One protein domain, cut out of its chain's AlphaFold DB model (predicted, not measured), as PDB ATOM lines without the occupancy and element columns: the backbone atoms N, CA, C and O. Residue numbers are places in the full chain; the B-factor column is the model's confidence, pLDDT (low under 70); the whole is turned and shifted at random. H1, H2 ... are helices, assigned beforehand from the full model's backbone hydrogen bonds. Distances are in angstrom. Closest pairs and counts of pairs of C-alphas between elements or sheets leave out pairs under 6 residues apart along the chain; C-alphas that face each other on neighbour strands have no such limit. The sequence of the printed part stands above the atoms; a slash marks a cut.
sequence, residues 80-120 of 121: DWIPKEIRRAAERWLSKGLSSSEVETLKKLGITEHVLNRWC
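Overview. This is residues 80 to 120 of the 121 residues of an uncharacterized protein of Zestosphaera tikiterensis (UniProt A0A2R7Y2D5). A flat, loose U of three short helices: H1 makes one arm, the chain turns at residues 96 to 99, and H2 and then H3 make the other, longer arm. The printed part has 41 residues and no named strand; its class is all helix. It is loose, with a radius of gyration of the C-alphas of 11.5 A, and spans 36 by 19 by 9 A.

Arrangement. H1, residues 84 to 95, and H2, residues 100 to 108, are close but not clearly touching; their closest C-alphas, of Ile 86 and Leu 106, are 7.3 A apart. They run opposite ways at a steep tilt of 37 degrees, only just past shallow. H3, residues 112 to 119, is apart from H1 and H2. O i to N i+4 pairs are within hydrogen-bond range in 7 of 8 in H1, 4 of 5 in H2 and 3 of 4 in H3.

Along the chain. H1 begins at C-alpha 84 (7.377, 123.694, 25.974) and is 17.4 A long. H2 is 12.9 A long. H3, 10.2 A, ends at C-alpha 119 (11.252, 138.388, 34.580).

Size, cuts and confidence. The C-alphas farthest apart, of Lys 96 and Cys 120, are 35.8 A apart. Both links are tight. The printed part has no cut, and no printed residue is under 70 in pLDDT.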
ATOM      1  N   ASP A  80      13.641 126.941  31.114       90.12
ATOM      2  CA  ASP A  80      12.257 126.561  31.359       90.12
ATOM      3  C   ASP A  80      11.280 127.725  31.158       90.12
ATOM      4  O   ASP A  80      10.068 127.501  31.048       90.12
ATOM      5  N   TRP A  81      11.797 128.950  31.008       90.88
ATOM      6  CA  TRP A  81      11.009 130.115  30.621       90.88
ATOM      7  C   TRP A  81      10.538 130.013  29.168       90.88
ATOM      8  O   TRP A  81       9.490 130.570  28.825       90.88
ATOM      9  N   ILE A  82      11.259 129.264  28.325       91.81
ATOM     10  CA  ILE A  82      10.865 129.008  26.940       91.81
ATOM     11  C   ILE A  82       9.668 128.040  26.905       91.81
ATOM     12  O   ILE A  82       9.742 126.941  27.478       91.81
ATOM     13  N   PRO A  83       8.573 128.390  26.193       91.06
ATOM     14  CA  PRO A  83       7.407 127.524  26.052       91.06
ATOM     15  C   PRO A  83       7.769 126.107  25.602       91.06
ATOM     16  O   PRO A  83       8.632 125.893  24.743       91.06
ATOM     17  N   LYS A  84       7.092 125.119  26.189       91.25
ATOM     18  CA  LYS A  84       7.377 123.694  25.974       91.25
ATOM     19  C   LYS A  84       7.217 123.297  24.507       91.25
ATOM     20  O   LYS A  84       7.967 122.469  23.999       91.25
ATOM     21  N   GLU A  85       6.253 123.902  23.827       89.75
ATOM     22  CA  GLU A  85       5.949 123.712  22.413       89.75
ATOM     23  C   GLU A  85       7.145 124.114  21.540       89.75
ATOM     24  O   GLU A  85       7.502 123.385  20.615       89.75
ATOM     25  N   ILE A  86       7.807 125.223  21.885       92.88
ATOM     26  CA  ILE A  86       8.984 125.734  21.174       92.88
ATOM     27  C   ILE A  86      10.202 124.860  21.455       92.88
ATOM     28  O   ILE A  86      10.897 124.485  20.512       92.88
ATOM     29  N   ARG A  87      10.430 124.463  22.716       92.62
ATOM     30  CA  ARG A  87      11.529 123.544  23.067       92.62
ATOM     31  C   ARG A  87      11.422 122.221  22.304       92.62
ATOM     32  O   ARG A  87      12.371 121.817  21.642       92.62
ATOM     33  N   ARG A  88      10.230 121.616  22.276       91.25
ATOM     34  CA  ARG A  88       9.963 120.386  21.507       91.25
ATOM     35  C   ARG A  88      10.152 120.564  20.004       91.25
ATOM     36  O   ARG A  88      10.600 119.639  19.330       91.25
ATOM     37  N   ALA A  89       9.760 121.712  19.453       93.06
ATOM     38  CA  ALA A  89       9.987 122.001  18.042       93.06
ATOM     39  C   ALA A  89      11.489 122.122  17.735       93.06
ATOM     40  O   ALA A  89      11.945 121.560  16.743       93.06
ATOM     41  N   ALA A  90      12.264 122.777  18.604       93.06
ATOM     42  CA  ALA A  90      13.714 122.894  18.466       93.06
ATOM     43  C   ALA A  90      14.422 121.528  18.543       93.06
ATOM     44  O   ALA A  90      15.260 121.234  17.694       93.06
ATOM     45  N   GLU A  91      14.037 120.660  19.485       92.88
ATOM     46  CA  GLU A  91      14.550 119.283  19.584       92.88
ATOM     47  C   GLU A  91      14.307 118.488  18.296       92.88
ATOM     48  O   GLU A  91      15.212 117.835  17.777       92.88
ATOM     49  N   ARG A  92      13.092 118.576  17.734       90.44
ATOM     50  CA  ARG A  92      12.799 117.952  16.438       90.44
ATOM     51  C   ARG A  92      13.682 118.529  15.342       90.44
ATOM     52  O   ARG A  92      14.232 117.745  14.569       90.44
ATOM     53  N   TRP A  93      13.858 119.850  15.328       94.81
ATOM     54  CA  TRP A  93      14.656 120.550  14.324       94.81
ATOM     55  C   TRP A  93      16.126 120.089  14.293       94.81
ATOM     56  O   TRP A  93      16.743 120.041  13.233       94.81
ATOM     57  N   LEU A  94      16.689 119.668  15.431       93.25
ATOM     58  CA  LEU A  94      18.043 119.097  15.472       93.25
ATOM     59  C   LEU A  94      18.164 117.788  14.680       93.25
ATOM     60  O   LEU A  94      19.216 117.496  14.118       93.25
ATOM     61  N   SER A  95      17.096 116.990  14.652       88.81
ATOM     62  CA  SER A  95      17.086 115.657  14.036       88.81
ATOM     63  C   SER A  95      16.511 115.632  12.616       88.81
ATOM     64  O   SER A  95      16.860 114.756  11.824       88.81
ATOM     65  N   LYS A  96      15.596 116.558  12.297       88.81
ATOM     66  CA  LYS A  96      14.827 116.640  11.043       88.81
ATOM     67  C   LYS A  96      14.447 118.096  10.764       88.81
ATOM     68  O   LYS A  96      14.439 118.915  11.667       88.81
ATOM     69  N   GLY A  97      14.083 118.436   9.531       89.56
ATOM     70  CA  GLY A  97      13.508 119.757   9.240       89.56
ATOM     71  C   GLY A  97      12.131 119.958   9.892       89.56
ATOM     72  O   GLY A  97      11.443 118.988  10.209       89.56
ATOM     73  N   LEU A  98      11.718 121.216  10.052       92.50
ATOM     74  CA  LEU A  98      10.344 121.560  10.428       92.50
ATOM     75  C   LEU A  98       9.426 121.520   9.205       92.50
ATOM     76  O   LEU A  98       9.795 121.980   8.121       92.50
ATOM     77  N   SER A  99       8.209 121.018   9.387       91.12
ATOM     78  CA  SER A  99       7.169 121.099   8.360       91.12
ATOM     79  C   SER A  99       6.641 122.530   8.200       91.12
ATOM     80  O   SER A  99       6.715 123.354   9.114       91.12
ATOM     81  N   SER A 100       6.050 122.841   7.043       93.25
ATOM     82  CA  SER A 100       5.458 124.162   6.793       93.25
ATOM     83  C   SER A 100       4.356 124.518   7.800       93.25
ATOM     84  O   SER A 100       4.267 125.666   8.223       93.25
ATOM     85  N   SER A 101       3.548 123.544   8.232       91.88
ATOM     86  CA  SER A 101       2.503 123.757   9.244       91.88
ATOM     87  C   SER A 101       3.079 124.077  10.626       91.88
ATOM     88  O   SER A 101       2.550 124.943  11.328       91.88
ATOM     89  N   GLU A 102       4.188 123.438  11.008       90.00
ATOM     90  CA  GLU A 102       4.913 123.771  12.237       90.00
ATOM     91  C   GLU A 102       5.485 125.185  12.173       90.00
ATOM     92  O   GLU A 102       5.313 125.949  13.118       90.00
ATOM     93  N   VAL A 103       6.102 125.565  11.050       93.00
ATOM     94  CA  VAL A 103       6.636 126.922  10.857       93.00
ATOM     95  C   VAL A 103       5.534 127.974  10.994       93.00
ATOM     96  O   VAL A 103       5.715 128.958  11.710       93.00
ATOM     97  N   GLU A 104       4.378 127.765  10.363       93.69
ATOM     98  CA  GLU A 104       3.247 128.698  10.463       93.69
ATOM     99  C   GLU A 104       2.647 128.762  11.872       93.69
ATOM    100  O   GLU A 104       2.173 129.815  12.296       93.69
ATOM    101  N   THR A 105       2.706 127.664  12.626       90.44
ATOM    102  CA  THR A 105       2.307 127.656  14.039       90.44
ATOM    103  C   THR A 105       3.303 128.444  14.891       90.44
ATOM    104  O   THR A 105       2.903 129.317  15.658       90.44
ATOM    105  N   LEU A 106       4.606 128.198  14.718       91.88
ATOM    106  CA  LEU A 106       5.673 128.869  15.466       91.88
ATOM    107  C   LEU A 106       5.700 130.379  15.219       91.88
ATOM    108  O   LEU A 106       5.890 131.140  16.160       91.88
ATOM    109  N   LYS A 107       5.439 130.833  13.986       91.12
ATOM    110  CA  LYS A 107       5.342 132.268  13.653       91.12
ATOM    111  C   LYS A 107       4.258 133.009  14.441       91.12
ATOM    112  O   LYS A 107       4.376 134.213  14.640       91.12
ATOM    113  N   LYS A 108       3.199 132.310  14.858       90.19
ATOM    114  CA  LYS A 108       2.071 132.884  15.607       90.19
ATOM    115  C   LYS A 108       2.282 132.838  17.121       90.19
ATOM    116  O   LYS A 108       1.532 133.475  17.854       90.19
ATOM    117  N   LEU A 109       3.281 132.094  17.595       87.62
ATOM    118  CA  LEU A 109       3.585 131.959  19.014       87.62
ATOM    119  C   LEU A 109       4.488 133.107  19.476       87.62
ATOM    120  O   LEU A 109       5.702 133.093  19.279       87.62
ATOM    121  N   GLY A 110       3.891 134.100  20.133       85.81
ATOM    122  CA  GLY A 110       4.635 135.096  20.898       85.81
ATOM    123  C   GLY A 110       5.131 134.510  22.221       85.81
ATOM    124  O   GLY A 110       4.348 133.959  22.991       85.81
ATOM    125  N   ILE A 111       6.425 134.648  22.520       88.19
ATOM    126  CA  ILE A 111       6.998 134.194  23.804       88.19
ATOM    127  C   ILE A 111       7.096 135.305  24.848       88.19
ATOM    128  O   ILE A 111       7.378 135.032  26.010       88.19
ATOM    129  N   THR A 112       6.887 136.557  24.440       86.38
ATOM    130  CA  THR A 112       7.144 137.739  25.268       86.38
ATOM    131  C   THR A 112       6.406 137.682  26.600       86.38
ATOM    132  O   THR A 112       7.037 137.856  27.635       86.38
ATOM    133  N   GLU A 113       5.109 137.362  26.599       81.38
ATOM    134  CA  GLU A 113       4.315 137.240  27.831       81.38
ATOM    135  C   GLU A 113       4.857 136.149  28.765       81.38
ATOM    136  O   GLU A 113       4.985 136.359  29.968       81.38
ATOM    137  N   HIS A 114       5.273 135.006  28.208       82.00
ATOM    138  CA  HIS A 114       5.829 133.889  28.979       82.00
ATOM    139  C   HIS A 114       7.145 134.258  29.676       82.00
ATOM    140  O   HIS A 114       7.424 133.770  30.772       82.00
ATOM    141  N   VAL A 115       7.958 135.097  29.030       85.75
ATOM    142  CA  VAL A 115       9.241 135.568  29.561       85.75
ATOM    143  C   VAL A 115       9.026 136.710  30.558       85.75
ATOM    144  O   VAL A 115       9.604 136.680  31.640       85.75
ATOM    145  N   LEU A 116       8.178 137.693  30.238       84.44
ATOM    146  CA  LEU A 116       7.943 138.862  31.093       84.44
ATOM    147  C   LEU A 116       7.329 138.490  32.446       84.44
ATOM    148  O   LEU A 116       7.814 138.980  33.464       84.44
ATOM    149  N   ASN A 117       6.359 137.570  32.467       83.62
ATOM    150  CA  ASN A 117       5.719 137.103  33.704       83.62
ATOM    151  C   ASN A 117       6.706 136.470  34.697       83.62
ATOM    152  O   ASN A 117       6.428 136.410  35.889       83.62
ATOM    153  N   ARG A 118       7.846 135.964  34.218       84.06
ATOM    154  CA  ARG A 118       8.902 135.398  35.071       84.06
ATOM    155  C   ARG A 118      10.029 136.386  35.350       84.06
ATOM    156  O   ARG A 118      10.709 136.276  36.364       84.06
ATOM    157  N   TRP A 119      10.232 137.351  34.454       81.50
ATOM    158  CA  TRP A 119      11.252 138.388  34.580       81.50
ATOM    159  C   TRP A 119      10.955 139.331  35.750       81.50
ATOM    160  O   TRP A 119      11.854 139.597  36.552       81.50
ATOM    161  N   CYS A 120       9.721 139.824  35.837       74.25
ATOM    162  CA  CYS A 120       9.244 140.733  36.879       74.25
ATOM    163  C   CYS A 120       7.932 140.168  37.451       74.25
ATOM    164  O   CYS A 120       6.871 140.595  36.993       74.25
TER     165      CYS A 120